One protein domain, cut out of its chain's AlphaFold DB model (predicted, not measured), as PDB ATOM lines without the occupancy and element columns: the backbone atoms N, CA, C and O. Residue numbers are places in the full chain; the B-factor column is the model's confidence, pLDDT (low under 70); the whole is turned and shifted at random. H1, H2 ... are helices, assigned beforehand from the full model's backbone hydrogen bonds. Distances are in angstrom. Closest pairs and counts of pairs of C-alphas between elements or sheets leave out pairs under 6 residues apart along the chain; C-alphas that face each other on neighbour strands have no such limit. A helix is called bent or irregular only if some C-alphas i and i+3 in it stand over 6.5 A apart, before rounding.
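What this domain is: This is residues 334 to 480 of the 1005 residues of the protein "GIY-YIG domain-containing protein" of Actinobacteria bacterium (UniProt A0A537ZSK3). Three helical hairpins, H1 with H2, H3 with H4 and H6 with H7, pack into a bundle of six mostly aligned helices, with the long H4 running through the middle. The irregular H5 lies on the outside, near H3 and H4. The printed part has 147 residues with seven named helices, H1 to H7 in order, and no named strand: the class is all helix. It is compact, with a radius of gyration of the C-alphas of 14.6 A, and spans 44 by 34 by 27 A.

How they stand to each other: H1, residues 335 to 353, and H2, residues 357 to 370, form a hairpin at 19 degrees; their closest C-alphas, Tyr 348 and Trp 363, are 5.5 A apart. H3, residues 376 to 387, touches H1 with residues 382 to 386 alone, closest at the C-alphas of Val 341 and Val 382, 7.4 A. H4, residues 394 to 415, forms a hairpin with H3 at 9 degrees, closest at C-alphas 386 and 401, 5.1 A. H5, residues 426 to 437, is close to H4 but not clearly touching, with C-alphas 405 and 432 closest at 6.9 A; it is irregular, C-alphas 432 and 435 being 7.9 A apart. H6, residues 443 to 456, only just touches H4, with 3 pairs of C-alphas within 8 A, on residues 402 to 410 of H4 alone; C-alphas 406 and 450 are closest, 6.7 A. H7, residues 459 to 479, forms a hairpin with H6 through its residues 459 to 466 alone, closest at C-alphas 453 and 462, 5.5 A. H7 also touches H4, at C-alphas 410 and 459, 6.1 A, and H2, at C-alphas 357 and 471, 6.9 A. Every O i to N i+4 pair is within hydrogen-bond range in H2, H3, H4, H6 and H7, against 14 of 15 in H1 and 4 of 8 in H5.

Where its parts are: H1 begins at C-alpha 335, (-7.975, -54.560, -24.271), and is 26.8 A long. H4 is 31.4 A long and H7 30.5 A, ending at C-alpha 479, (-15.519, -20.882, -8.213).

The domain as a whole: The C-alphas of Glu 418 and Arg 479 are farthest apart, 44.9 A. The printed part has no cut and no long link. Residues 391 to 392 and 434 to 439 are under pLDDT 70.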
ATOM      1  N   ASN A 334      -3.536 -55.238 -23.873       84.25
ATOM      2  CA  ASN A 334      -4.526 -55.475 -22.819       84.25
ATOM      3  C   ASN A 334      -5.798 -54.658 -23.116       84.25
ATOM      4  O   ASN A 334      -5.922 -53.506 -22.700       84.25
ATOM      5  N   GLU A 335      -6.727 -55.237 -23.885       86.06
ATOM      6  CA  GLU A 335      -7.975 -54.560 -24.271       86.06
ATOM      7  C   GLU A 335      -8.900 -54.285 -23.071       86.06
ATOM      8  O   GLU A 335      -9.607 -53.278 -23.084       86.06
ATOM      9  N   GLN A 336      -8.851 -55.113 -22.017       90.25
ATOM     10  CA  GLN A 336      -9.624 -54.902 -20.790       90.25
ATOM     11  C   GLN A 336      -9.122 -53.670 -20.025       90.25
ATOM     12  O   GLN A 336      -9.888 -52.728 -19.841       90.25
ATOM     13  N   LEU A 337      -7.833 -53.622 -19.664       90.44
ATOM     14  CA  LEU A 337      -7.262 -52.469 -18.952       90.44
ATOM     15  C   LEU A 337      -7.405 -51.179 -19.773       90.44
ATOM     16  O   LEU A 337      -7.661 -50.113 -19.223       90.44
ATOM     17  N   ARG A 338      -7.299 -51.264 -21.106       89.81
ATOM     18  CA  ARG A 338      -7.553 -50.122 -21.994       89.81
ATOM     19  C   ARG A 338      -8.995 -49.621 -21.893       89.81
ATOM     20  O   ARG A 338      -9.208 -48.409 -21.920       89.81
ATOM     21  N   ALA A 339      -9.976 -50.519 -21.791       89.12
ATOM     22  CA  ALA A 339     -11.379 -50.160 -21.604       89.12
ATOM     23  C   ALA A 339     -11.642 -49.584 -20.201       89.12
ATOM     24  O   ALA A 339     -12.330 -48.574 -20.093       89.12
ATOM     25  N   GLU A 340     -11.045 -50.163 -19.155       92.31
ATOM     26  CA  GLU A 340     -11.131 -49.680 -17.768       92.31
ATOM     27  C   GLU A 340     -10.525 -48.274 -17.628       92.31
ATOM     28  O   GLU A 340     -11.200 -47.360 -17.156       92.31
ATOM     29  N   VAL A 341      -9.312 -48.051 -18.152       92.00
ATOM     30  CA  VAL A 341      -8.676 -46.723 -18.208       92.00
ATOM     31  C   VAL A 341      -9.528 -45.737 -19.009       92.00
ATOM     32  O   VAL A 341      -9.768 -44.628 -18.542       92.00
ATOM     33  N   SER A 342     -10.044 -46.127 -20.180       90.50
ATOM     34  CA  SER A 342     -10.922 -45.248 -20.976       90.50
ATOM     35  C   SER A 342     -12.220 -44.901 -20.233       90.50
ATOM     36  O   SER A 342     -12.717 -43.785 -20.356       90.50
ATOM     37  N   GLY A 343     -12.758 -45.834 -19.441       89.19
ATOM     38  CA  GLY A 343     -13.914 -45.614 -18.574       89.19
ATOM     39  C   GLY A 343     -13.613 -44.642 -17.434       89.19
ATOM     40  O   GLY A 343     -14.387 -43.712 -17.218       89.19
ATOM     41  N   ALA A 344     -12.468 -44.799 -16.764       90.94
ATOM     42  CA  ALA A 344     -12.023 -43.894 -15.707       90.94
ATOM     43  C   ALA A 344     -11.786 -42.465 -16.229       90.94
ATOM     44  O   ALA A 344     -12.250 -41.509 -15.612       90.94
ATOM     45  N   LEU A 345     -11.154 -42.315 -17.400       90.38
ATOM     46  CA  LEU A 345     -10.965 -41.014 -18.059       90.38
ATOM     47  C   LEU A 345     -12.305 -40.367 -18.465       90.38
ATOM     48  O   LEU A 345     -12.493 -39.173 -18.254       90.38
ATOM     49  N   ALA A 346     -13.265 -41.147 -18.977       88.88
ATOM     50  CA  ALA A 346     -14.600 -40.663 -19.356       88.88
ATOM     51  C   ALA A 346     -15.541 -40.372 -18.167       88.88
ATOM     52  O   ALA A 346     -16.547 -39.672 -18.322       88.88
ATOM     53  N   GLY A 347     -15.268 -40.950 -16.997       87.25
ATOM     54  CA  GLY A 347     -15.911 -40.581 -15.736       87.25
ATOM     55  C   GLY A 347     -15.322 -39.290 -15.172       87.25
ATOM     56  O   GLY A 347     -16.052 -38.351 -14.875       87.25
ATOM     57  N   TYR A 348     -13.992 -39.213 -15.134       88.62
ATOM     58  CA  TYR A 348     -13.249 -38.043 -14.677       88.62
ATOM     59  C   TYR A 348     -13.584 -36.764 -15.454       88.62
ATOM     60  O   TYR A 348     -13.863 -35.744 -14.832       88.62
ATOM     61  N   ASP A 349     -13.577 -36.808 -16.792       87.75
ATOM     62  CA  ASP A 349     -13.828 -35.632 -17.644       87.75
ATOM     63  C   ASP A 349     -15.236 -35.062 -17.390       87.75
ATOM     64  O   ASP A 349     -15.400 -33.868 -17.158       87.75
ATOM     65  N   ARG A 350     -16.239 -35.945 -17.282       87.12
ATOM     66  CA  ARG A 350     -17.631 -35.602 -16.947       87.12
ATOM     67  C   ARG A 350     -17.771 -34.948 -15.574       87.12
ATOM     68  O   ARG A 350     -18.497 -33.967 -15.437       87.12
ATOM     69  N   ASP A 351     -17.111 -35.490 -14.558       84.31
ATOM     70  CA  ASP A 351     -17.261 -34.983 -13.192       84.31
ATOM     71  C   ASP A 351     -16.436 -33.690 -12.990       84.31
ATOM     72  O   ASP A 351     -16.814 -32.827 -12.194       84.31
ATOM     73  N   CYS A 352     -15.393 -33.480 -13.810       84.25
ATOM     74  CA  CYS A 352     -14.740 -32.181 -13.992       84.25
ATOM     75  C   CYS A 352     -15.665 -31.157 -14.681       84.25
ATOM     76  O   CYS A 352     -15.831 -30.057 -14.153       84.25
ATOM     77  N   GLU A 353     -16.319 -31.509 -15.799       85.56
ATOM     78  CA  GLU A 353     -17.333 -30.663 -16.463       85.56
ATOM     79  C   GLU A 353     -18.474 -30.282 -15.501       85.56
ATOM     80  O   GLU A 353     -18.910 -29.129 -15.463       85.56
ATOM     81  N   ALA A 354     -18.927 -31.233 -14.677       82.75
ATOM     82  CA  ALA A 354     -19.969 -31.039 -13.669       82.75
ATOM     83  C   ALA A 354     -19.503 -30.264 -12.420       82.75
ATOM     84  O   ALA A 354     -20.333 -29.928 -11.570       82.75
ATOM     85  N   LYS A 355     -18.201 -29.965 -12.289       82.56
ATOM     86  CA  LYS A 355     -17.592 -29.319 -11.112       82.56
ATOM     87  C   LYS A 355     -17.874 -30.081  -9.796       82.56
ATOM     88  O   LYS A 355     -18.052 -29.463  -8.733       82.56
ATOM     89  N   ASP A 356     -17.919 -31.418  -9.846       81.69
ATOM     90  CA  ASP A 356     -18.124 -32.276  -8.671       81.69
ATOM     91  C   ASP A 356     -16.811 -32.857  -8.126       81.69
ATOM     92  O   ASP A 356     -16.126 -33.651  -8.766       81.69
ATOM     93  N   LEU A 357     -16.505 -32.495  -6.879       77.12
ATOM     94  CA  LEU A 357     -15.330 -32.962  -6.148       77.12
ATOM     95  C   LEU A 357     -15.492 -34.405  -5.629       77.12
ATOM     96  O   LEU A 357     -14.483 -35.082  -5.421       77.12
ATOM     97  N   HIS A 358     -16.722 -34.902  -5.438       79.69
ATOM     98  CA  HIS A 358     -16.966 -36.266  -4.955       79.69
ATOM     99  C   HIS A 358     -16.778 -37.304  -6.071       79.69
ATOM    100  O   HIS A 358     -16.002 -38.249  -5.894       79.69
ATOM    101  N   GLY A 359     -17.402 -37.094  -7.233       79.56
ATOM    102  CA  GLY A 359     -17.184 -37.875  -8.452       79.56
ATOM    103  C   GLY A 359     -15.727 -37.830  -8.918       79.56
ATOM    104  O   GLY A 359     -15.094 -38.879  -9.067       79.56
ATOM    105  N   PHE A 360     -15.127 -36.633  -8.991       87.19
ATOM    106  CA  PHE A 360     -13.687 -36.460  -9.236       87.19
ATOM    107  C   PHE A 360     -12.826 -37.327  -8.303       87.19
ATOM    108  O   PHE A 360     -11.927 -38.035  -8.766       87.19
ATOM    109  N   LYS A 361     -13.103 -37.315  -6.986       87.06
ATOM    110  CA  LYS A 361     -12.346 -38.111  -6.010       87.06
ATOM    111  C   LYS A 361     -12.460 -39.604  -6.321       87.06
ATOM    112  O   LYS A 361     -11.443 -40.294  -6.258       87.06
ATOM    113  N   PHE A 362     -13.663 -40.089  -6.635       90.25
ATOM    114  CA  PHE A 362     -13.915 -41.492  -6.969       90.25
ATOM    115  C   PHE A 362     -13.141 -41.931  -8.220       90.25
ATOM    116  O   PHE A 362     -12.415 -42.923  -8.162       90.25
ATOM    117  N   TRP A 363     -13.218 -41.175  -9.322       90.88
ATOM    118  CA  TRP A 363     -12.502 -41.532 -10.553       90.88
ATOM    119  C   TRP A 363     -10.989 -41.392 -10.426       90.88
ATOM    120  O   TRP A 363     -10.272 -42.213 -10.993       90.88
ATOM    121  N   TRP A 364     -10.489 -40.428  -9.644       90.75
ATOM    122  CA  TRP A 364      -9.060 -40.363  -9.333       90.75
ATOM    123  C   TRP A 364      -8.610 -41.585  -8.524       90.75
ATOM    124  O   TRP A 364      -7.626 -42.220  -8.891       90.75
ATOM    125  N   ASP A 365      -9.325 -41.946  -7.450       91.25
ATOM    126  CA  ASP A 365      -8.989 -43.131  -6.643       91.25
ATOM    127  C   ASP A 365      -9.031 -44.414  -7.488       91.25
ATOM    128  O   ASP A 365      -8.141 -45.254  -7.372       91.25
ATOM    129  N   HIS A 366     -10.007 -44.546  -8.393       92.56
ATOM    130  CA  HIS A 366     -10.063 -45.663  -9.335       92.56
ATOM    131  C   HIS A 366      -8.901 -45.644 -10.342       92.56
ATOM    132  O   HIS A 366      -8.292 -46.678 -10.600       92.56
ATOM    133  N   PHE A 367      -8.538 -44.486 -10.895       93.06
ATOM    134  CA  PHE A 367      -7.406 -44.384 -11.815       93.06
ATOM    135  C   PHE A 367      -6.067 -44.707 -11.126       93.06
ATOM    136  O   PHE A 367      -5.240 -45.421 -11.693       93.06
ATOM    137  N   ASP A 368      -5.877 -44.287  -9.871       91.62
ATOM    138  CA  ASP A 368      -4.701 -44.649  -9.070       91.62
ATOM    139  C   ASP A 368      -4.629 -46.157  -8.746       91.62
ATOM    140  O   ASP A 368      -3.515 -46.670  -8.580       91.62
ATOM    141  N   THR A 369      -5.758 -46.890  -8.709       92.00
ATOM    142  CA  THR A 369      -5.746 -48.368  -8.642       92.00
ATOM    143  C   THR A 369      -5.454 -49.024  -9.990       92.00
ATOM    144  O   THR A 369      -4.723 -50.009 -10.015       92.00
ATOM    145  N   LEU A 370      -5.897 -48.456 -11.119       91.69
ATOM    146  CA  LEU A 370      -5.506 -48.932 -12.460       91.69
ATOM    147  C   LEU A 370      -4.011 -48.701 -12.764       91.69
ATOM    148  O   LEU A 370      -3.417 -49.434 -13.553       91.69
ATOM    149  N   LEU A 371      -3.385 -47.711 -12.115       91.19
ATOM    150  CA  LEU A 371      -1.932 -47.492 -12.120       91.19
ATOM    151  C   LEU A 371      -1.168 -48.373 -11.110       91.19
ATOM    152  O   LEU A 371       0.064 -48.397 -11.144       91.19
ATOM    153  N   ALA A 372      -1.851 -49.066 -10.194       86.06
ATOM    154  CA  ALA A 372      -1.206 -49.950  -9.226       86.06
ATOM    155  C   ALA A 372      -0.817 -51.298  -9.860       86.06
ATOM    156  O   ALA A 372      -1.483 -51.795 -10.768       86.06
ATOM    157  N   ASP A 373       0.293 -51.862  -9.377       80.50
ATOM    158  CA  ASP A 373       0.835 -53.199  -9.674       80.50
ATOM    159  C   ASP A 373       1.088 -53.570 -11.152       80.50
ATOM    160  O   ASP A 373       1.621 -54.642 -11.441       80.50
ATOM    161  N   GLN A 374       0.831 -52.650 -12.083       89.69
ATOM    162  CA  GLN A 374       1.156 -52.790 -13.499       89.69
ATOM    163  C   GLN A 374       2.675 -52.862 -13.735       89.69
ATOM    164  O   GLN A 374       3.485 -52.240 -13.034       89.69
ATOM    165  N   ASP A 375       3.076 -53.590 -14.779       90.88
ATOM    166  CA  ASP A 375       4.456 -53.582 -15.254       90.88
ATOM    167  C   ASP A 375       4.791 -52.282 -16.013       90.88
ATOM    168  O   ASP A 375       3.918 -51.551 -16.481       90.88
ATOM    169  N   ARG A 376       6.086 -51.993 -16.168       91.75
ATOM    170  CA  ARG A 376       6.581 -50.750 -16.786       91.75
ATOM    171  C   ARG A 376       6.218 -50.561 -18.270       91.75
ATOM    172  O   ARG A 376       6.094 -49.416 -18.698       91.75
ATOM    173  N   LEU A 377       6.023 -51.625 -19.056       92.12
ATOM    174  CA  LEU A 377       5.548 -51.509 -20.441       92.12
ATOM    175  C   LEU A 377       4.040 -51.249 -20.473       92.12
ATOM    176  O   LEU A 377       3.597 -50.394 -21.239       92.12
ATOM    177  N   THR A 378       3.266 -51.897 -19.600       93.19
ATOM    178  CA  THR A 378       1.836 -51.595 -19.432       93.19
ATOM    179  C   THR A 378       1.620 -50.163 -18.931       93.19
ATOM    180  O   THR A 378       0.820 -49.437 -19.516       93.19
ATOM    181  N   LEU A 379       2.397 -49.679 -17.955       93.44
ATOM    182  CA  LEU A 379       2.361 -48.275 -17.515       93.44
ATOM    183  C   LEU A 379       2.725 -47.301 -18.643       93.44
ATOM    184  O   LEU A 379       2.063 -46.277 -18.799       93.44
ATOM    185  N   ALA A 380       3.714 -47.625 -19.484       92.81
ATOM    186  CA  ALA A 380       4.020 -46.820 -20.667       92.81
ATOM    187  C   ALA A 380       2.857 -46.786 -21.683       92.81
ATOM    188  O   ALA A 380       2.697 -45.787 -22.389       92.81
ATOM    189  N   MET A 381       2.018 -47.829 -21.735       92.06
ATOM    190  CA  MET A 381       0.776 -47.823 -22.516       92.06
ATOM    191  C   MET A 381      -0.334 -47.000 -21.859       92.06
ATOM    192  O   MET A 381      -0.982 -46.237 -22.565       92.06
ATOM    193  N   VAL A 382      -0.507 -47.048 -20.533       92.00
ATOM    194  CA  VAL A 382      -1.466 -46.168 -19.833       92.00
ATOM    195  C   VAL A 382      -1.093 -44.694 -20.031       92.00
ATOM    196  O   VAL A 382      -1.941 -43.896 -20.422       92.00
ATOM    197  N   VAL A 383       0.192 -44.342 -19.900       91.38
ATOM    198  CA  VAL A 383       0.719 -42.999 -20.220       91.38
ATOM    199  C   VAL A 383       0.392 -42.594 -21.662       91.38
ATOM    200  O   VAL A 383      -0.060 -41.474 -21.907       91.38
ATOM    201  N   LYS A 384       0.568 -43.507 -22.628       88.88
ATOM    202  CA  LYS A 384       0.176 -43.288 -24.027       88.88
ATOM    203  C   LYS A 384      -1.335 -43.066 -24.167       88.88
ATOM    204  O   LYS A 384      -1.733 -42.165 -24.895       88.88
ATOM    205  N   TRP A 385      -2.179 -43.831 -23.479       88.81
ATOM    206  CA  TRP A 385      -3.636 -43.691 -23.565       88.81
ATOM    207  C   TRP A 385      -4.136 -42.376 -22.949       88.81
ATOM    208  O   TRP A 385      -4.985 -41.730 -23.554       88.81
ATOM    209  N   CYS A 386      -3.556 -41.912 -21.837       87.62
ATOM    210  CA  CYS A 386      -3.855 -40.591 -21.268       87.62
ATOM    211  C   CYS A 386      -3.407 -39.437 -22.182       87.62
ATOM    212  O   CYS A 386      -4.115 -38.443 -22.309       87.62
ATOM    213  N   ARG A 387      -2.260 -39.581 -22.865       85.19
ATOM    214  CA  ARG A 387      -1.777 -38.629 -23.884       85.19
ATOM    215  C   ARG A 387      -2.698 -38.558 -25.103       85.19
ATOM    216  O   ARG A 387      -2.913 -37.484 -25.656       85.19
ATOM    217  N   ASP A 388      -3.180 -39.719 -25.541       83.31
ATOM    218  CA  ASP A 388      -4.029 -39.885 -26.724       83.31
ATOM    219  C   ASP A 388      -5.513 -39.548 -26.426       83.31
ATOM    220  O   ASP A 388      -6.334 -39.540 -27.343       83.31
ATOM    221  N   TRP A 389      -5.867 -39.255 -25.164       83.31
ATOM    222  CA  TRP A 389      -7.224 -38.909 -24.732       83.31
ATOM    223  C   TRP A 389      -7.605 -37.463 -25.082       83.31
ATOM    224  O   TRP A 389      -6.837 -36.517 -24.875       83.31
ATOM    225  N   PHE A 390      -8.831 -37.275 -25.568       75.06
ATOM    226  CA  PHE A 390      -9.435 -35.959 -25.776       75.06
ATOM    227  C   PHE A 390     -10.374 -35.649 -24.607       75.06
ATOM    228  O   PHE A 390     -11.260 -36.447 -24.325       75.06
ATOM    229  N   ALA A 391     -10.165 -34.506 -23.956       65.81
ATOM    230  CA  ALA A 391     -10.913 -34.040 -22.789       65.81
ATOM    231  C   ALA A 391     -11.391 -32.601 -23.010       65.81
ATOM    232  O   ALA A 391     -10.758 -31.866 -23.779       65.81
ATOM    233  N   ALA A 392     -12.459 -32.192 -22.323       59.84
ATOM    234  CA  ALA A 392     -12.959 -30.818 -22.387       59.84
ATOM    235  C   ALA A 392     -12.001 -29.834 -21.687       59.84
ATOM    236  O   ALA A 392     -11.658 -28.790 -22.251       59.84
ATOM    237  N   ASP A 393     -11.504 -30.197 -20.500       74.25
ATOM    238  CA  ASP A 393     -10.468 -29.443 -19.790       74.25
ATOM    239  C   ASP A 393      -9.075 -30.045 -20.051       74.25
ATOM    240  O   ASP A 393      -8.717 -31.133 -19.585       74.25
ATOM    241  N   LYS A 394      -8.255 -29.298 -20.799       77.00
ATOM    242  CA  LYS A 394      -6.864 -29.671 -21.078       77.00
ATOM    243  C   LYS A 394      -6.013 -29.747 -19.804       77.00
ATOM    244  O   LYS A 394      -5.171 -30.635 -19.718       77.00
ATOM    245  N   VAL A 395      -6.181 -28.818 -18.863       81.31
ATOM    246  CA  VAL A 395      -5.337 -28.703 -17.663       81.31
ATOM    247  C   VAL A 395      -5.571 -29.897 -16.745       81.31
ATOM    248  O   VAL A 395      -4.622 -30.564 -16.336       81.31
ATOM    249  N   MET A 396      -6.839 -30.228 -16.504       81.62
ATOM    250  CA  MET A 396      -7.227 -31.379 -15.684       81.62
ATOM    251  C   MET A 396      -6.768 -32.708 -16.308       81.62
ATOM    252  O   MET A 396      -6.238 -33.579 -15.619       81.62
ATOM    253  N   ARG A 397      -6.867 -32.862 -17.636       78.56
ATOM    254  CA  ARG A 397      -6.331 -34.052 -18.320       78.56
ATOM    255  C   ARG A 397      -4.802 -34.129 -18.267       78.56
ATOM    256  O   ARG A 397      -4.260 -35.214 -18.045       78.56
ATOM    257  N   ASP A 398      -4.100 -33.022 -18.501       83.00
ATOM    258  CA  ASP A 398      -2.634 -33.010 -18.518       83.00
ATOM    259  C   ASP A 398      -2.070 -33.391 -17.124       83.00
ATOM    260  O   ASP A 398      -1.068 -34.102 -17.051       83.00
ATOM    261  N   GLU A 399      -2.782 -33.083 -16.029       85.00
ATOM    262  CA  GLU A 399      -2.496 -33.585 -14.671       85.00
ATOM    263  C   GLU A 399      -2.642 -35.116 -14.515       85.00
ATOM    264  O   GLU A 399      -1.786 -35.745 -13.888       85.00
ATOM    265  N   LEU A 400      -3.666 -35.756 -15.100       87.31
ATOM    266  CA  LEU A 400      -3.788 -37.227 -15.088       87.31
ATOM    267  C   LEU A 400      -2.687 -37.909 -15.906       87.31
ATOM    268  O   LEU A 400      -2.127 -38.924 -15.484       87.31
ATOM    269  N   TYR A 401      -2.350 -37.335 -17.063       88.62
ATOM    270  CA  TYR A 401      -1.219 -37.775 -17.880       88.62
ATOM    271  C   TYR A 401       0.098 -37.697 -17.090       88.62
ATOM    272  O   TYR A 401       0.887 -38.643 -17.089       88.62
ATOM    273  N   TRP A 402       0.306 -36.611 -16.347       86.81
ATOM    274  CA  TRP A 402       1.460 -36.428 -15.472       86.81
ATOM    275  C   TRP A 402       1.475 -37.370 -14.259       86.81
ATOM    276  O   TRP A 402       2.542 -37.894 -13.925       86.81
ATOM    277  N   ASN A 403       0.321 -37.676 -13.657       88.56
ATOM    278  CA  ASN A 403       0.215 -38.706 -12.618       88.56
ATOM    279  C   ASN A 403       0.639 -40.087 -13.158       88.56
ATOM    280  O   ASN A 403       1.469 -40.766 -12.549       88.56
ATOM    281  N   ALA A 404       0.174 -40.465 -14.356       91.44
ATOM    282  CA  ALA A 404       0.591 -41.700 -15.023       91.44
ATOM    283  C   ALA A 404       2.102 -41.717 -15.340       91.44
ATOM    284  O   ALA A 404       2.770 -42.726 -15.102       91.44
ATOM    285  N   CYS A 405       2.674 -40.600 -15.810       89.44
ATOM    286  CA  CYS A 405       4.122 -40.469 -16.016       89.44
ATOM    287  C   CYS A 405       4.907 -40.635 -14.705       89.44
ATOM    288  O   CYS A 405       5.960 -41.277 -14.695       89.44
ATOM    289  N   GLY A 406       4.393 -40.105 -13.593       88.38
ATOM    290  CA  GLY A 406       4.971 -40.282 -12.261       88.38
ATOM    291  C   GLY A 406       4.865 -41.715 -11.731       88.38
ATOM    292  O   GLY A 406       5.821 -42.211 -11.137       88.38
ATOM    293  N   ALA A 407       3.763 -42.419 -12.000       90.81
ATOM    294  CA  ALA A 407       3.606 -43.837 -11.668       90.81
ATOM    295  C   ALA A 407       4.579 -44.727 -12.468       90.81
ATOM    296  O   ALA A 407       5.269 -45.569 -11.885       90.81
ATOM    297  N   LEU A 408       4.721 -44.481 -13.778       92.31
ATOM    298  CA  LEU A 408       5.750 -45.108 -14.616       92.31
ATOM    299  C   LEU A 408       7.156 -44.843 -14.057       92.31
ATOM    300  O   LEU A 408       7.948 -45.771 -13.902       92.31
ATOM    301  N   PHE A 409       7.464 -43.593 -13.710       89.62
ATOM    302  CA  PHE A 409       8.759 -43.206 -13.154       89.62
ATOM    303  C   PHE A 409       9.048 -43.868 -11.798       89.62
ATOM    304  O   PHE A 409      10.150 -44.372 -11.588       89.62
ATOM    305  N   ALA A 410       8.054 -43.957 -10.907       88.56
ATOM    306  CA  ALA A 410       8.165 -44.683  -9.642       88.56
ATOM    307  C   ALA A 410       8.469 -46.175  -9.864       88.56
ATOM    308  O   ALA A 410       9.369 -46.721  -9.224       88.56
ATOM    309  N   ARG A 411       7.777 -46.829 -10.811       91.19
ATOM    310  CA  ARG A 411       8.043 -48.229 -11.182       91.19
ATOM    311  C   ARG A 411       9.459 -48.412 -11.731       91.19
ATOM    312  O   ARG A 411      10.138 -49.364 -11.359       91.19
ATOM    313  N   LEU A 412       9.923 -47.496 -12.578       91.38
ATOM    314  CA  LEU A 412      11.264 -47.531 -13.169       91.38
ATOM    315  C   LEU A 412      12.376 -47.295 -12.132       91.38
ATOM    316  O   LEU A 412      13.408 -47.962 -12.194       91.38
ATOM    317  N   LEU A 413      12.151 -46.420 -11.148       87.50
ATOM    318  CA  LEU A 413      13.061 -46.187 -10.020       87.50
ATOM    319  C   LEU A 413      13.172 -47.410  -9.089       87.50
ATOM    320  O   LEU A 413      14.238 -47.645  -8.524       87.50
ATOM    321  N   LEU A 414      12.103 -48.203  -8.952       86.81
ATOM    322  CA  LEU A 414      12.114 -49.473  -8.213       86.81
ATOM    323  C   LEU A 414      12.789 -50.605  -9.009       86.81
ATOM    324  O   LEU A 414      13.628 -51.317  -8.464       86.81
ATOM    325  N   ASP A 415      12.458 -50.756 -10.297       87.38
ATOM    326  CA  ASP A 415      13.000 -51.814 -11.162       87.38
ATOM    327  C   ASP A 415      14.493 -51.603 -11.504       87.38
ATOM    328  O   ASP A 415      15.244 -52.574 -11.631       87.38
ATOM    329  N   ARG A 416      14.931 -50.349 -11.706       89.19
ATOM    330  CA  ARG A 416      16.289 -49.977 -12.164       89.19
ATOM    331  C   ARG A 416      16.800 -48.685 -11.488       89.19
ATOM    332  O   ARG A 416      17.022 -47.681 -12.172       89.19
ATOM    333  N   PRO A 417      17.054 -48.692 -10.165       86.00
ATOM    334  CA  PRO A 417      17.408 -47.486  -9.408       86.00
ATOM    335  C   PRO A 417      18.674 -46.771  -9.896       86.00
ATOM    336  O   PRO A 417      18.746 -45.555  -9.784       86.00
ATOM    337  N   GLU A 418      19.660 -47.489 -10.447       86.75
ATOM    338  CA  GLU A 418      20.920 -46.895 -10.925       86.75
ATOM    339  C   GLU A 418      20.794 -46.176 -12.279       86.75
ATOM    340  O   GLU A 418      21.517 -45.208 -12.521       86.75
ATOM    341  N   GLU A 419      19.866 -46.607 -13.142       88.19
ATOM    342  CA  GLU A 419      19.585 -45.962 -14.433       88.19
ATOM    343  C   GLU A 419      18.720 -44.721 -14.245       88.19
ATOM    344  O   GLU A 419      19.035 -43.628 -14.727       88.19
ATOM    345  N   TYR A 420      17.649 -44.862 -13.470       87.38
ATOM    346  CA  TYR A 420      16.790 -43.753 -13.074       87.38
ATOM    347  C   TYR A 420      17.313 -43.130 -11.774       87.38
ATOM    348  O   TYR A 420      16.542 -42.810 -10.886       87.38
ATOM    349  N   LYS A 421      18.640 -42.936 -11.686       81.44
ATOM    350  CA  LYS A 421      19.371 -42.229 -10.611       81.44
ATOM    351  C   LYS A 421      19.605 -40.746 -10.898       81.44
ATOM    352  O   LYS A 421      19.915 -39.998  -9.981       81.44
ATOM    353  N   ASN A 422      19.437 -40.326 -12.158       77.19
ATOM    354  CA  ASN A 422      19.492 -38.919 -12.592       77.19
ATOM    355  C   ASN A 422      18.204 -38.423 -13.290       77.19
ATOM    356  O   ASN A 422      18.146 -37.274 -13.714       77.19
ATOM    357  N   GLY A 423      17.177 -39.271 -13.398       77.25
ATOM    358  CA  GLY A 423      15.851 -38.942 -13.925       77.25
ATOM    359  C   GLY A 423      15.533 -39.671 -15.230       77.25
ATOM    360  O   GLY A 423      16.178 -40.666 -15.578       77.25
ATOM    361  N   PHE A 424      14.540 -39.156 -15.953       84.06
ATOM    362  CA  PHE A 424      14.436 -39.397 -17.391       84.06
ATOM    363  C   PHE A 424      15.578 -38.662 -18.106       84.06
ATOM    364  O   PHE A 424      15.911 -37.529 -17.758       84.06
ATOM    365  N   ASN A 425      16.182 -39.289 -19.112       85.44
ATOM    366  CA  ASN A 425      17.158 -38.628 -19.977       85.44
ATOM    367  C   ASN A 425      16.452 -37.641 -20.942       85.44
ATOM    368  O   ASN A 425      15.225 -37.519 -20.941       85.44
ATOM    369  N   ALA A 426      17.207 -36.918 -21.777       81.88
ATOM    370  CA  ALA A 426      16.627 -35.932 -22.699       81.88
ATOM    371  C   ALA A 426      15.646 -36.545 -23.725       81.88
ATOM    372  O   ALA A 426      14.645 -35.918 -24.069       81.88
ATOM    373  N   GLU A 427      15.898 -37.775 -24.178       85.62
ATOM    374  CA  GLU A 427      15.061 -38.499 -25.142       85.62
ATOM    375  C   GLU A 427      13.757 -38.992 -24.494       85.62
ATOM    376  O   GLU A 427      12.668 -38.773 -25.021       85.62
ATOM    377  N   GLU A 428      13.847 -39.575 -23.297       87.44
ATOM    378  CA  GLU A 428      12.704 -39.970 -22.467       87.44
ATOM    379  C   GLU A 428      11.857 -38.759 -22.065       87.44
ATOM    380  O   GLU A 428      10.633 -38.809 -22.142       87.44
ATOM    381  N   THR A 429      12.492 -37.641 -21.708       80.88
ATOM    382  CA  THR A 429      11.800 -36.382 -21.400       80.88
ATOM    383  C   THR A 429      11.086 -35.839 -22.637       80.88
ATOM    384  O   THR A 429       9.937 -35.409 -22.543       80.88
ATOM    385  N   ALA A 430      11.699 -35.918 -23.823       79.31
ATOM    386  CA  ALA A 430      11.024 -35.567 -25.068       79.31
ATOM    387  C   ALA A 430       9.843 -36.504 -25.374       79.31
ATOM    388  O   ALA A 430       8.780 -36.053 -25.812       79.31
ATOM    389  N   TYR A 431       9.998 -37.803 -25.119       84.38
ATOM    390  CA  TYR A 431       8.980 -38.817 -25.377       84.38
ATOM    391  C   TYR A 431       7.768 -38.695 -24.434       84.38
ATOM    392  O   TYR A 431       6.641 -38.584 -24.922       84.38
ATOM    393  N   PHE A 432       8.003 -38.656 -23.118       81.81
ATOM    394  CA  PHE A 432       6.984 -38.699 -22.057       81.81
ATOM    395  C   PHE A 432       6.569 -37.326 -21.494       81.81
ATOM    396  O   PHE A 432       5.609 -37.267 -20.730       81.81
ATOM    397  N   VAL A 433       7.231 -36.212 -21.836       72.50
ATOM    398  CA  VAL A 433       6.907 -34.894 -21.242       72.50
ATOM    399  C   VAL A 433       6.821 -33.759 -22.270       72.50
ATOM    400  O   VAL A 433       5.799 -33.079 -22.342       72.50
ATOM    401  N   SER A 434       7.863 -33.507 -23.069       57.25
ATOM    402  CA  SER A 434       8.069 -32.153 -23.619       57.25
ATOM    403  C   SER A 434       7.193 -31.747 -24.812       57.25
ATOM    404  O   SER A 434       7.078 -30.552 -25.077       57.25
ATOM    405  N   ALA A 435       6.545 -32.689 -25.510       50.66
ATOM    406  CA  ALA A 435       5.942 -32.453 -26.832       50.66
ATOM    407  C   ALA A 435       4.899 -31.311 -26.906       50.66
ATOM    408  O   ALA A 435       4.694 -30.757 -27.981       50.66
ATOM    409  N   ASN A 436       4.247 -30.960 -25.791       50.12
ATOM    410  CA  ASN A 436       3.364 -29.784 -25.678       50.12
ATOM    411  C   ASN A 436       3.406 -29.089 -24.294       50.12
ATOM    412  O   ASN A 436       2.687 -28.112 -24.080       50.12
ATOM    413  N   ALA A 437       4.218 -29.577 -23.346       55.19
ATOM    414  CA  ALA A 437       4.159 -29.153 -21.942       55.19
ATOM    415  C   ALA A 437       4.744 -27.752 -21.678       55.19
ATOM    416  O   ALA A 437       4.305 -27.079 -20.754       55.19
ATOM    417  N   ALA A 438       5.652 -27.259 -22.529       53.50
ATOM    418  CA  ALA A 438       6.304 -25.945 -22.389       53.50
ATOM    419  C   ALA A 438       5.371 -24.718 -22.568       53.50
ATOM    420  O   ALA A 438       5.835 -23.583 -22.635       53.50
ATOM    421  N   ARG A 439       4.054 -24.935 -22.685       60.16
ATOM    422  CA  ARG A 439       3.005 -23.896 -22.688       60.16
ATOM    423  C   ARG A 439       1.943 -24.122 -21.598       60.16
ATOM    424  O   ARG A 439       0.876 -23.519 -21.669       60.16
ATOM    425  N   HIS A 440       2.183 -25.028 -20.648       75.31
ATOM    426  CA  HIS A 440       1.243 -25.358 -19.577       75.31
ATOM    427  C   HIS A 440       1.670 -24.684 -18.261       75.31
ATOM    428  O   HIS A 440       2.804 -24.907 -17.844       75.31
ATOM    429  N   PRO A 441       0.806 -23.903 -17.582       79.81
ATOM    430  CA  PRO A 441       1.213 -23.098 -16.423       79.81
ATOM    431  C   PRO A 441       1.788 -23.932 -15.267       79.81
ATOM    432  O   PRO A 441       2.817 -23.578 -14.709       79.81
ATOM    433  N   TYR A 442       1.191 -25.088 -14.963       86.19
ATOM    434  CA  TYR A 442       1.594 -25.935 -13.828       86.19
ATOM    435  C   TYR A 442       2.719 -26.949 -14.140       86.19
ATOM    436  O   TYR A 442       2.901 -27.916 -13.398       86.19
ATOM    437  N   VAL A 443       3.469 -26.786 -15.242       81.62
ATOM    438  CA  VAL A 443       4.524 -27.752 -15.630       81.62
ATOM    439  C   VAL A 443       5.686 -27.785 -14.635       81.62
ATOM    440  O   VAL A 443       6.172 -28.865 -14.292       81.62
ATOM    441  N   ASP A 444       6.074 -26.629 -14.096       80.00
ATOM    442  CA  ASP A 444       7.111 -26.549 -13.065       80.00
ATOM    443  C   ASP A 444       6.607 -27.070 -11.714       80.00
ATOM    444  O   ASP A 444       7.358 -27.708 -10.977       80.00
ATOM    445  N   ASP A 445       5.315 -26.920 -11.424       83.50
ATOM    446  CA  ASP A 445       4.671 -27.475 -10.229       83.50
ATOM    447  C   ASP A 445       4.578 -29.005 -10.303       83.50
ATOM    448  O   ASP A 445       4.728 -29.703  -9.294       83.50
ATOM    449  N   PHE A 446       4.408 -29.571 -11.502       83.56
ATOM    450  CA  PHE A 446       4.619 -31.001 -11.729       83.56
ATOM    451  C   PHE A 446       6.094 -31.397 -11.565       83.56
ATOM    452  O   PHE A 446       6.381 -32.367 -10.863       83.56
ATOM    453  N   ALA A 447       7.043 -30.638 -12.119       78.19
ATOM    454  CA  ALA A 447       8.473 -30.923 -11.962       78.19
ATOM    455  C   ALA A 447       8.931 -30.872 -10.487       78.19
ATOM    456  O   ALA A 447       9.748 -31.695 -10.064       78.19
ATOM    457  N   ARG A 448       8.364 -29.967  -9.676       77.50
ATOM    458  CA  ARG A 448       8.530 -29.896  -8.213       77.50
ATOM    459  C   ARG A 448       7.976 -31.150  -7.523       77.50
ATOM    460  O   ARG A 448       8.697 -31.779  -6.747       77.50
ATOM    461  N   ARG A 449       6.750 -31.581  -7.854       83.75
ATOM    462  CA  ARG A 449       6.146 -32.833  -7.343       83.75
ATOM    463  C   ARG A 449       6.967 -34.071  -7.731       83.75
ATOM    464  O   ARG A 449       7.242 -34.919  -6.882       83.75
ATOM    465  N   LEU A 450       7.447 -34.146  -8.972       77.88
ATOM    466  CA  LEU A 450       8.326 -35.216  -9.455       77.88
ATOM    467  C   LEU A 450       9.678 -35.218  -8.715       77.88
ATOM    468  O   LEU A 450      10.178 -36.281  -8.348       77.88
ATOM    469  N   ARG A 451      10.230 -34.038  -8.392       75.75
ATOM    470  CA  ARG A 451      11.429 -33.880  -7.543       75.75
ATOM    471  C   ARG A 451      11.189 -34.279  -6.075       75.75
ATOM    472  O   ARG A 451      12.147 -34.627  -5.391       75.75
ATOM    473  N   TYR A 452       9.948 -34.297  -5.587       76.94
ATOM    474  CA  TYR A 452       9.627 -34.872  -4.272       76.94
ATOM    475  C   TYR A 452       9.594 -36.407  -4.301       76.94
ATOM    476  O   TYR A 452      10.202 -37.055  -3.443       76.94
ATOM    477  N   LEU A 453       8.930 -37.001  -5.306       79.12
ATOM    478  CA  LEU A 453       8.967 -38.453  -5.551       79.12
ATOM    479  C   LEU A 453      10.413 -38.948  -5.632       79.12
ATOM    480  O   LEU A 453      10.770 -39.974  -5.063       79.12
ATOM    481  N   TRP A 454      11.245 -38.166  -6.307       72.38
ATOM    482  CA  TRP A 454      12.661 -38.406  -6.494       72.38
ATOM    483  C   TRP A 454      13.468 -38.536  -5.200       72.38
ATOM    484  O   TRP A 454      14.088 -39.570  -4.949       72.38
ATOM    485  N   THR A 455      13.466 -37.488  -4.374       75.62
ATOM    486  CA  THR A 455      14.314 -37.410  -3.177       75.62
ATOM    487  C   THR A 455      13.826 -38.322  -2.059       75.62
ATOM    488  O   THR A 455      14.640 -38.837  -1.297       75.62
ATOM    489  N   THR A 456      12.513 -38.555  -1.968       80.50
ATOM    490  CA  THR A 456      11.900 -39.341  -0.882       80.50
ATOM    491  C   THR A 456      11.569 -40.783  -1.254       80.50
ATOM    492  O   THR A 456      11.272 -41.585  -0.370       80.50
ATOM    493  N   ARG A 457      11.569 -41.118  -2.553       78.19
ATOM    494  CA  ARG A 457      11.094 -42.396  -3.123       78.19
ATOM    495  C   ARG A 457       9.637 -42.751  -2.766       78.19
ATOM    496  O   ARG A 457       9.210 -43.887  -2.960       78.19
ATOM    497  N   ASN A 458       8.848 -41.792  -2.272       81.00
ATOM    498  CA  ASN A 458       7.500 -42.034  -1.758       81.00
ATOM    499  C   ASN A 458       6.419 -41.868  -2.844       81.00
ATOM    500  O   ASN A 458       5.800 -40.811  -2.990       81.00
ATOM    501  N   ALA A 459       6.167 -42.949  -3.589       81.81
ATOM    502  CA  ALA A 459       5.156 -43.007  -4.648       81.81
ATOM    503  C   ALA A 459       3.717 -42.743  -4.162       81.81
ATOM    504  O   ALA A 459       2.925 -42.142  -4.886       81.81
ATOM    505  N   ALA A 460       3.369 -43.151  -2.936       83.12
ATOM    506  CA  ALA A 460       2.036 -42.917  -2.378       83.12
ATOM    507  C   ALA A 460       1.788 -41.420  -2.128       83.12
ATOM    508  O   ALA A 460       0.792 -40.866  -2.592       83.12
ATOM    509  N   ARG A 461       2.737 -40.741  -1.470       80.62
ATOM    510  CA  ARG A 461       2.637 -39.306  -1.168       80.62
ATOM    511  C   ARG A 461       2.762 -38.431  -2.418       80.62
ATOM    512  O   ARG A 461       2.109 -37.398  -2.497       80.62
ATOM    513  N   PHE A 462       3.519 -38.868  -3.426       84.69
ATOM    514  CA  PHE A 462       3.518 -38.236  -4.749       84.69
ATOM    515  C   PHE A 462       2.133 -38.270  -5.419       84.69
ATOM    516  O   PHE A 462       1.648 -37.222  -5.844       84.69
ATOM    517  N   ARG A 463       1.470 -39.438  -5.471       84.81
ATOM    518  CA  ARG A 463       0.110 -39.555  -6.034       84.81
ATOM    519  C   ARG A 463      -0.893 -38.708  -5.250       84.81
ATOM    520  O   ARG A 463      -1.664 -37.965  -5.850       84.81
ATOM    521  N   GLN A 464      -0.789 -38.702  -3.918       84.69
ATOM    522  CA  GLN A 464      -1.580 -37.821  -3.054       84.69
ATOM    523  C   GLN A 464      -1.376 -36.330  -3.385       84.69
ATOM    524  O   GLN A 464      -2.358 -35.599  -3.490       84.69
ATOM    525  N   PHE A 465      -0.139 -35.867  -3.604       84.12
ATOM    526  CA  PHE A 465       0.123 -34.484  -4.022       84.12
ATOM    527  C   PHE A 465      -0.408 -34.165  -5.428       84.12
ATOM    528  O   PHE A 465      -0.856 -33.044  -5.659       84.12
ATOM    529  N   CYS A 466      -0.405 -35.124  -6.358       87.12
ATOM    530  CA  CYS A 466      -1.033 -34.940  -7.670       87.12
ATOM    531  C   CYS A 466      -2.557 -34.810  -7.544       87.12
ATOM    532  O   CYS A 466      -3.133 -33.857  -8.063       87.12
ATOM    533  N   LYS A 467      -3.183 -35.685  -6.753       86.06
ATOM    534  CA  LYS A 467      -4.618 -35.647  -6.458       86.06
ATOM    535  C   LYS A 467      -5.060 -34.341  -5.799       86.06
ATOM    536  O   LYS A 467      -6.067 -33.773  -6.202       86.06
ATOM    537  N   VAL A 468      -4.321 -33.869  -4.790       85.62
ATOM    538  CA  VAL A 468      -4.628 -32.612  -4.086       85.62
ATOM    539  C   VAL A 468      -4.492 -31.418  -5.030       85.62
ATOM    540  O   VAL A 468      -5.394 -30.593  -5.079       85.62
ATOM    541  N   HIS A 469      -3.427 -31.353  -5.832       88.81
ATOM    542  CA  HIS A 469      -3.247 -30.279  -6.811       88.81
ATOM    543  C   HIS A 469      -4.386 -30.241  -7.848       88.81
ATOM    544  O   HIS A 469      -4.985 -29.191  -8.062       88.81
ATOM    545  N   ALA A 470      -4.772 -31.389  -8.412       87.88
ATOM    546  CA  ALA A 470      -5.915 -31.475  -9.321       87.88
ATOM    547  C   ALA A 470      -7.266 -31.162  -8.634       87.88
ATOM    548  O   ALA A 470      -8.126 -30.526  -9.240       87.88
ATOM    549  N   ALA A 471      -7.450 -31.524  -7.360       84.81
ATOM    550  CA  ALA A 471      -8.641 -31.138  -6.594       84.81
ATOM    551  C   ALA A 471      -8.720 -29.615  -6.372       84.81
ATOM    552  O   ALA A 471      -9.802 -29.039  -6.476       84.81
ATOM    553  N   LEU A 472      -7.584 -28.960  -6.109       86.38
ATOM    554  CA  LEU A 472      -7.489 -27.502  -5.973       86.38
ATOM    555  C   LEU A 472      -7.740 -26.787  -7.309       86.38
ATOM    556  O   LEU A 472      -8.441 -25.778  -7.330       86.38
ATOM    557  N   LEU A 473      -7.253 -27.338  -8.427       88.44
ATOM    558  CA  LEU A 473      -7.596 -26.858  -9.769       88.44
ATOM    559  C   LEU A 473      -9.109 -26.939 -10.022       88.44
ATOM    560  O   LEU A 473      -9.710 -25.940 -10.412       88.44
ATOM    561  N   LEU A 474      -9.750 -28.077  -9.721       84.44
ATOM    562  CA  LEU A 474     -11.202 -28.227  -9.880       84.44
ATOM    563  C   LEU A 474     -11.998 -27.306  -8.945       84.44
ATOM    564  O   LEU A 474     -13.025 -26.765  -9.349       84.44
ATOM    565  N   TYR A 475     -11.531 -27.096  -7.712       83.25
ATOM    566  CA  TYR A 475     -12.129 -26.165  -6.750       83.25
ATOM    567  C   TYR A 475     -12.047 -24.708  -7.239       83.25
ATOM    568  O   TYR A 475     -13.051 -23.992  -7.202       83.25
ATOM    569  N   GLY A 476     -10.892 -24.294  -7.773       82.12
ATOM    570  CA  GLY A 476     -10.724 -22.999  -8.434       82.12
ATOM    571  C   GLY A 476     -11.686 -22.857  -9.613       82.12
ATOM    572  O   GLY A 476     -12.547 -21.975  -9.603       82.12
ATOM    573  N   THR A 477     -11.639 -23.791 -10.569       83.31
ATOM    574  CA  THR A 477     -12.538 -23.824 -11.733       83.31
ATOM    575  C   THR A 477     -14.011 -23.816 -11.319       83.31
ATOM    576  O   THR A 477     -14.819 -23.139 -11.957       83.31
ATOM    577  N   LYS A 478     -14.388 -24.488 -10.220       80.19
ATOM    578  CA  LYS A 478     -15.751 -24.459  -9.667       80.19
ATOM    579  C   LYS A 478     -16.192 -23.038  -9.327       80.19
ATOM    580  O   LYS A 478     -17.269 -22.645  -9.777       80.19
ATOM    581  N   ARG A 479     -15.336 -22.286  -8.628       76.62
ATOM    582  CA  ARG A 479     -15.519 -20.882  -8.213       76.62
ATOM    583  C   ARG A 479     -15.168 -19.843  -9.290       76.62
ATOM    584  O   ARG A 479     -15.292 -18.654  -9.036       76.62
ATOM    585  N   ASN A 480     -14.766 -20.277 -10.489       77.94
ATOM    586  CA  ASN A 480     -14.252 -19.431 -11.576       77.94
ATOM    587  C   ASN A 480     -12.962 -18.654 -11.208       77.94
ATOM    588  O   ASN A 480     -12.694 -17.585 -11.754       77.94
TER     589      ASN A 480